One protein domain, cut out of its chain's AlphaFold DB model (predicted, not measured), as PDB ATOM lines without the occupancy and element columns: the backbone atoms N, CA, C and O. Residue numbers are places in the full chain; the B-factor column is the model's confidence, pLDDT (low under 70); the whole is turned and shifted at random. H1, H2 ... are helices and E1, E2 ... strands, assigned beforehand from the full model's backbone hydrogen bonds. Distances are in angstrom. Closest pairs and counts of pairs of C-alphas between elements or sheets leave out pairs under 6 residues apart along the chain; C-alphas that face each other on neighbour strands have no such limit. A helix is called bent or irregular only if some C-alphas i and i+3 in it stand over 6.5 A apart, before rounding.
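What this domain is: This is residues 15 to 69 of the 71 residues of an uncharacterized protein of Desulfobacca acetoxidans (UniProt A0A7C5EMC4). A long hairpin arm (E2, E3) leaves a small head (E1, E4, H1). With 55 residues printed, four named strands precede one named helix; the class is mixed, both sheets antiparallel. It is extended: radius of gyration of the C-alphas 16.8 A, spans 51 by 22 by 21 A.

Where its parts are: Find E1 from C-alpha 15 at (-145.785, -59.977, 134.992) to 18. E2, residues 21 to 29, covers 25.1 A; E3, 35 to 44, covers 25.3 A, bending by 63 degrees at 38. E4 is 48 to 52. H1, 60 to 67, ends at C-alpha (-146.539, -54.410, 145.669) and is irregular, C-alphas 61 and 64 being 7.6 A apart.

How they stand to each other: Look at N 17 and O 49 (E1, E4) and N 24 and O 41 (E2, E3), both 2.8 A, within hydrogen-bond range. The closest C-alphas of E4 and H1, Leu 50 and His 63, are 6.0 A apart. In H1, 2 of 4 O i to N i+4 and 4 of 5 O i to N i+3 pairs are within range.

The domain as a whole: The printed part has no cut; pLDDT is under 70 at 45 to 46.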
ATOM      1  N   TYR A  15    -147.234 -59.900 134.802       92.81
ATOM      2  CA  TYR A  15    -145.785 -59.977 134.992       92.81
ATOM      3  C   TYR A  15    -145.190 -58.596 135.238       92.81
ATOM      4  O   TYR A  15    -145.729 -57.585 134.785       92.81
ATOM      5  N   GLU A  16    -144.055 -58.564 135.925       90.50
ATOM      6  CA  GLU A  16    -143.297 -57.344 136.162       90.50
ATOM      7  C   GLU A  16    -142.040 -57.298 135.302       90.50
ATOM      8  O   GLU A  16    -141.426 -58.320 134.991       90.50
ATOM      9  N   VAL A  17    -141.648 -56.086 134.926       89.31
ATOM     10  CA  VAL A  17    -140.353 -55.799 134.317       89.31
ATOM     11  C   VAL A  17    -139.654 -54.777 135.194       89.31
ATOM     12  O   VAL A  17    -140.090 -53.630 135.268       89.31
ATOM     13  N   ALA A  18    -138.562 -55.200 135.823       86.12
ATOM     14  CA  ALA A  18    -137.650 -54.320 136.534       86.12
ATOM     15  C   ALA A  18    -136.506 -53.907 135.598       86.12
ATOM     16  O   ALA A  18    -135.843 -54.756 134.998       86.12
ATOM     17  N   GLU A  19    -136.288 -52.602 135.447       84.31
ATOM     18  CA  GLU A  19    -135.116 -52.061 134.749       84.31
ATOM     19  C   GLU A  19    -134.027 -51.669 135.754       84.31
ATOM     20  O   GLU A  19    -134.319 -51.334 136.896       84.31
ATOM     21  N   GLY A  20    -132.757 -51.708 135.335       79.25
ATOM     22  CA  GLY A  20    -131.643 -51.299 136.201       79.25
ATOM     23  C   GLY A  20    -131.446 -52.195 137.429       79.25
ATOM     24  O   GLY A  20    -131.137 -51.699 138.507       79.25
ATOM     25  N   VAL A  21    -131.656 -53.508 137.287       81.75
ATOM     26  CA  VAL A  21    -131.422 -54.468 138.373       81.75
ATOM     27  C   VAL A  21    -129.942 -54.836 138.436       81.75
ATOM     28  O   VAL A  21    -129.377 -55.323 137.452       81.75
ATOM     29  N   THR A  22    -129.339 -54.673 139.610       81.44
ATOM     30  CA  THR A  22    -128.020 -55.214 139.938       81.44
ATOM     31  C   THR A  22    -128.197 -56.483 140.764       81.44
ATOM     32  O   THR A  22    -128.744 -56.452 141.863       81.44
ATOM     33  N   ILE A  23    -127.723 -57.615 140.238       84.12
ATOM     34  CA  ILE A  23    -127.727 -58.903 140.946       84.12
ATOM     35  C   ILE A  23    -126.298 -59.221 141.377       84.12
ATOM     36  O   ILE A  23    -125.410 -59.382 140.537       84.12
ATOM     37  N   THR A  24    -126.088 -59.354 142.684       87.25
ATOM     38  CA  THR A  24    -124.810 -59.748 143.278       87.25
ATOM     39  C   THR A  24    -124.943 -61.134 143.893       87.25
ATOM     40  O   THR A  24    -125.550 -61.311 144.945       87.25
ATOM     41  N   THR A  25    -124.344 -62.141 143.259       89.25
ATOM     42  CA  THR A  25    -124.319 -63.511 143.794       89.25
ATOM     43  C   THR A  25    -122.942 -63.842 144.353       89.25
ATOM     44  O   THR A  25    -121.931 -63.777 143.650       89.25
ATOM     45  N   PHE A  26    -122.895 -64.236 145.624       90.31
ATOM     46  CA  PHE A  26    -121.667 -64.659 146.288       90.31
ATOM     47  C   PHE A  26    -121.483 -66.164 146.131       90.31
ATOM     48  O   PHE A  26    -122.314 -66.955 146.578       90.31
ATOM     49  N   TYR A  27    -120.358 -66.568 145.544       94.31
ATOM     50  CA  TYR A  27    -120.007 -67.976 145.375       94.31
ATOM     51  C   TYR A  27    -118.845 -68.385 146.278       94.31
ATOM     52  O   TYR A  27    -117.881 -67.642 146.466       94.31
ATOM     53  N   ARG A  28    -118.907 -69.615 146.789       96.00
ATOM     54  CA  ARG A  28    -117.785 -70.315 147.418       96.00
ATOM     55  C   ARG A  28    -117.290 -71.395 146.473       96.00
ATOM     56  O   ARG A  28    -118.075 -72.232 146.038       96.00
ATOM     57  N   GLN A  29    -115.994 -71.384 146.187       97.25
ATOM     58  CA  GLN A  29    -115.354 -72.471 145.458       97.25
ATOM     59  C   GLN A  29    -115.159 -73.673 146.393       97.25
ATOM     60  O   GLN A  29    -114.672 -73.521 147.513       97.25
ATOM     61  N   ASN A  30    -115.572 -74.848 145.935       96.88
ATOM     62  CA  ASN A  30    -115.448 -76.123 146.628       96.88
ATOM     63  C   ASN A  30    -114.066 -76.752 146.353       96.88
ATOM     64  O   ASN A  30    -113.363 -76.351 145.425       96.88
ATOM     65  N   GLU A  31    -113.676 -77.765 147.134       96.50
ATOM     66  CA  GLU A  31    -112.373 -78.444 146.985       96.50
ATOM     67  C   GLU A  31    -112.207 -79.165 145.638       96.50
ATOM     68  O   GLU A  31    -111.095 -79.280 145.127       96.50
ATOM     69  N   ASP A  32    -113.312 -79.611 145.038       96.19
ATOM     70  CA  ASP A  32    -113.337 -80.222 143.704       96.19
ATOM     71  C   ASP A  32    -113.274 -79.190 142.559       96.19
ATOM     72  O   ASP A  32    -113.298 -79.556 141.383       96.19
ATOM     73  N   GLY A  33    -113.185 -77.898 142.894       94.94
ATOM     74  CA  GLY A  33    -113.124 -76.784 141.954       94.94
ATOM     75  C   GLY A  33    -114.483 -76.277 141.466       94.94
ATOM     76  O   GLY A  33    -114.509 -75.280 140.740       94.94
ATOM     77  N   SER A  34    -115.595 -76.905 141.861       95.94
ATOM     78  CA  SER A  34    -116.950 -76.414 141.575       95.94
ATOM     79  C   SER A  34    -117.318 -75.203 142.448       95.94
ATOM     80  O   SER A  34    -116.574 -74.832 143.354       95.94
ATOM     81  N   PHE A  35    -118.457 -74.556 142.182       96.25
ATOM     82  CA  PHE A  35    -118.909 -73.376 142.928       96.25
ATOM     83  C   PHE A  35    -120.296 -73.598 143.531       96.25
ATOM     84  O   PHE A  35    -121.204 -74.080 142.858       96.25
ATOM     85  N   SER A  36    -120.458 -73.180 144.784       93.00
ATOM     86  CA  SER A  36    -121.732 -73.158 145.508       93.00
ATOM     87  C   SER A  36    -122.157 -71.710 145.739       93.00
ATOM     88  O   SER A  36    -121.358 -70.918 146.243       93.00
ATOM     89  N   ALA A  37    -123.396 -71.348 145.397       90.81
ATOM     90  CA  ALA A  37    -123.954 -70.054 145.789       90.81
ATOM     91  C   ALA A  37    -124.153 -70.033 147.315       90.81
ATOM     92  O   ALA A  37    -124.698 -70.976 147.885       90.81
ATOM     93  N   VAL A  38    -123.652 -68.991 147.974       88.12
ATOM     94  CA  VAL A  38    -123.713 -68.826 149.438       88.12
ATOM     95  C   VAL A  38    -124.803 -67.834 149.823       88.12
ATOM     96  O   VAL A  38    -125.450 -68.011 150.851       88.12
ATOM     97  N   SER A  39    -124.997 -66.806 149.000       78.25
ATOM     98  CA  SER A  39    -126.063 -65.820 149.129       78.25
ATOM     99  C   SER A  39    -126.236 -65.063 147.816       78.25
ATOM    100  O   SER A  39    -125.295 -64.938 147.025       78.25
ATOM    101  N   ASP A  40    -127.425 -64.526 147.618       77.38
ATOM    102  CA  ASP A  40    -127.755 -63.563 146.585       77.38
ATOM    103  C   ASP A  40    -128.268 -62.279 147.242       77.38
ATOM    104  O   ASP A  40    -128.971 -62.317 148.249       77.38
ATOM    105  N   ASP A  41    -127.832 -61.150 146.699       74.25
ATOM    106  CA  ASP A  41    -128.365 -59.828 146.996       74.25
ATOM    107  C   ASP A  41    -128.791 -59.207 145.663       74.25
ATOM    108  O   ASP A  41    -128.089 -59.335 144.651       74.25
ATOM    109  N   SER A  42    -129.967 -58.597 145.638       72.44
ATOM    110  CA  SER A  42    -130.531 -57.989 144.440       72.44
ATOM    111  C   SER A  42    -131.006 -56.590 144.776       72.44
ATOM    112  O   SER A  42    -131.938 -56.417 145.561       72.44
ATOM    113  N   GLU A  43    -130.394 -55.608 144.132       72.88
ATOM    114  CA  GLU A  43    -130.761 -54.209 144.259       72.88
ATOM    115  C   GLU A  43    -131.444 -53.762 142.967       72.88
ATOM    116  O   GLU A  43    -130.948 -53.998 141.861       72.88
ATOM    117  N   ILE A  44    -132.610 -53.139 143.105       71.94
ATOM    118  CA  ILE A  44    -133.347 -52.565 141.983       71.94
ATOM    119  C   ILE A  44    -133.119 -51.056 142.036       71.94
ATOM    120  O   ILE A  44    -133.697 -50.375 142.879       71.94
ATOM    121  N   GLU A  45    -132.266 -50.532 141.153       62.78
ATOM    122  CA  GLU A  45    -132.003 -49.087 141.068       62.78
ATOM    123  C   GLU A  45    -133.003 -48.359 140.146       62.78
ATOM    124  O   GLU A  45    -133.086 -47.130 140.165       62.78
ATOM    125  N   GLY A  46    -133.758 -49.098 139.322       65.69
ATOM    126  CA  GLY A  46    -134.727 -48.553 138.368       65.69
ATOM    127  C   GLY A  46    -136.197 -48.780 138.736       65.69
ATOM    128  O   GLY A  46    -136.548 -49.173 139.845       65.69
ATOM    129  N   GLU A  47    -137.085 -48.488 137.785       73.31
ATOM    130  CA  GLU A  47    -138.532 -48.631 137.960       73.31
ATOM    131  C   GLU A  47    -138.954 -50.093 137.735       73.31
ATOM    132  O   GLU A  47    -138.594 -50.716 136.728       73.31
ATOM    133  N   VAL A  48    -139.738 -50.636 138.668       81.31
ATOM    134  CA  VAL A  48    -140.508 -51.863 138.447       81.31
ATOM    135  C   VAL A  48    -141.805 -51.461 137.750       81.31
ATOM    136  O   VAL A  48    -142.420 -50.452 138.086       81.31
ATOM    137  N   ARG A  49    -142.190 -52.187 136.703       88.38
ATOM    138  CA  ARG A  49    -143.398 -51.895 135.921       88.38
ATOM    139  C   ARG A  49    -144.230 -53.152 135.775       88.38
ATOM    140  O   ARG A  49    -143.715 -54.185 135.352       88.38
ATOM    141  N   LEU A  50    -145.522 -53.041 136.060       91.12
ATOM    142  CA  LEU A  50    -146.480 -54.135 135.939       91.12
ATOM    143  C   LEU A  50    -147.088 -54.177 134.533       91.12
ATOM    144  O   LEU A  50    -147.487 -53.149 133.984       91.12
ATOM    145  N   PHE A  51    -147.235 -55.373 133.975       94.50
ATOM    146  CA  PHE A  51    -147.835 -55.609 132.668       94.50
ATOM    147  C   PHE A  51    -148.906 -56.698 132.729       94.50
ATOM    148  O   PHE A  51    -148.834 -57.655 133.501       94.50
ATOM    149  N   CYS A  52    -149.903 -56.569 131.856       95.56
ATOM    150  CA  CYS A  52    -150.880 -57.624 131.614       95.56
ATOM    151  C   CYS A  52    -150.234 -58.803 130.865       95.56
ATOM    152  O   CYS A  52    -149.666 -58.596 129.794       95.56
ATOM    153  N   GLY A  53    -150.422 -60.034 131.348       95.81
ATOM    154  CA  GLY A  53    -149.921 -61.259 130.712       95.81
ATOM    155  C   GLY A  53    -150.517 -61.539 129.332       95.81
ATOM    156  O   GLY A  53    -149.811 -62.029 128.461       95.81
ATOM    157  N   GLU A  54    -151.774 -61.148 129.108       96.81
ATOM    158  CA  GLU A  54    -152.470 -61.408 127.838       96.81
ATOM    159  C   GLU A  54    -152.217 -60.355 126.747       96.81
ATOM    160  O   GLU A  54    -151.942 -60.686 125.597       96.81
ATOM    161  N   CYS A  55    -152.348 -59.061 127.066       96.69
ATOM    162  CA  CYS A  55    -152.234 -57.999 126.059       96.69
ATOM    163  C   CYS A  55    -150.925 -57.202 126.129       96.69
ATOM    164  O   CYS A  55    -150.773 -56.244 125.369       96.69
ATOM    165  N   HIS A  56    -150.026 -57.541 127.059       96.31
ATOM    166  CA  HIS A  56    -148.693 -56.943 127.238       96.31
ATOM    167  C   HIS A  56    -148.675 -55.418 127.406       96.31
ATOM    168  O   HIS A  56    -147.667 -54.759 127.157       96.31
ATOM    169  N   ARG A  57    -149.801 -54.827 127.821       95.06
ATOM    170  CA  ARG A  57    -149.887 -53.395 128.114       95.06
ATOM    171  C   ARG A  57    -149.469 -53.140 129.548       95.06
ATOM    172  O   ARG A  57    -149.816 -53.909 130.445       95.06
ATOM    173  N   GLU A  58    -148.755 -52.042 129.723       93.50
ATOM    174  CA  GLU A  58    -148.325 -51.550 131.023       93.50
ATOM    175  C   GLU A  58    -149.528 -51.087 131.857       93.50
ATOM    176  O   GLU A  58    -150.439 -50.423 131.353       93.50
ATOM    177  N   LEU A  59    -149.517 -51.436 133.141       90.62
ATOM    178  CA  LEU A  59    -150.568 -51.192 134.124       90.62
ATOM    179  C   LEU A  59    -150.079 -50.217 135.210       90.62
ATOM    180  O   LEU A  59    -150.072 -50.546 136.395       90.62
ATOM    181  N   LYS A  60    -149.676 -49.005 134.801       83.81
ATOM    182  CA  LYS A  60    -149.052 -47.985 135.674       83.81
ATOM    183  C   LYS A  60    -149.826 -47.687 136.962       83.81
ATOM    184  O   LYS A  60    -149.229 -47.537 138.018       83.81
ATOM    185  N   GLU A  61    -151.154 -47.624 136.883       78.81
ATOM    186  CA  GLU A  61    -152.026 -47.246 138.009       78.81
ATOM    187  C   GLU A  61    -152.105 -48.309 139.114       78.81
ATOM    188  O   GLU A  61    -152.522 -48.013 140.231       78.81
ATOM    189  N   TYR A  62    -151.714 -49.549 138.814       76.44
ATOM    190  CA  TYR A  62    -151.816 -50.669 139.745       76.44
ATOM    191  C   TYR A  62    -150.492 -51.010 140.424       76.44
ATOM    192  O   TYR A  62    -150.474 -51.925 141.238       76.44
ATOM    193  N   HIS A  63    -149.407 -50.294 140.121       71.06
ATOM    194  CA  HIS A  63    -148.072 -50.663 140.583       71.06
ATOM    195  C   HIS A  63    -147.940 -50.643 142.119       71.06
ATOM    196  O   HIS A  63    -147.553 -51.646 142.711       71.06
ATOM    197  N   GLU A  64    -148.346 -49.556 142.785       70.19
ATOM    198  CA  GLU A  64    -148.289 -49.464 144.256       70.19
ATOM    199  C   GLU A  64    -149.195 -50.503 144.936       70.19
ATOM    200  O   GLU A  64    -148.781 -51.190 145.865       70.19
ATOM    201  N   TYR A  65    -150.414 -50.688 144.418       71.62
ATOM    202  CA  TYR A  65    -151.357 -51.676 144.948       71.62
ATOM    203  C   TYR A  65    -150.902 -53.121 144.736       71.62
ATOM    204  O   TYR A  65    -151.267 -53.992 145.519       71.62
ATOM    205  N   PHE A  66    -150.162 -53.384 143.659       73.00
ATOM    206  CA  PHE A  66    -149.621 -54.700 143.359       73.00
ATOM    207  C   PHE A  66    -148.524 -55.088 144.356       73.00
ATOM    208  O   PHE A  66    -148.567 -56.200 144.877       73.00
ATOM    209  N   ILE A  67    -147.608 -54.168 144.683       72.06
ATOM    210  CA  ILE A  67    -146.539 -54.410 145.669       72.06
ATOM    211  C   ILE A  67    -147.130 -54.792 147.034       72.06
ATOM    212  O   ILE A  67    -146.690 -55.765 147.644       72.06
ATOM    213  N   ASP A  68    -148.184 -54.100 147.474       72.06
ATOM    214  CA  ASP A  68    -148.879 -54.383 148.740       72.06
ATOM    215  C   ASP A  68    -149.606 -55.749 148.773       72.06
ATOM    216  O   ASP A  68    -150.115 -56.162 149.820       72.06
ATOM    217  N   MET A  69    -149.700 -56.455 147.639       74.38
ATOM    218  CA  MET A  69    -150.355 -57.765 147.510       74.38
ATOM    219  C   MET A  69    -149.378 -58.951 147.426       74.38
ATOM    220  O   MET A  69    -149.838 -60.091 147.310       74.38
TER     221      MET A  69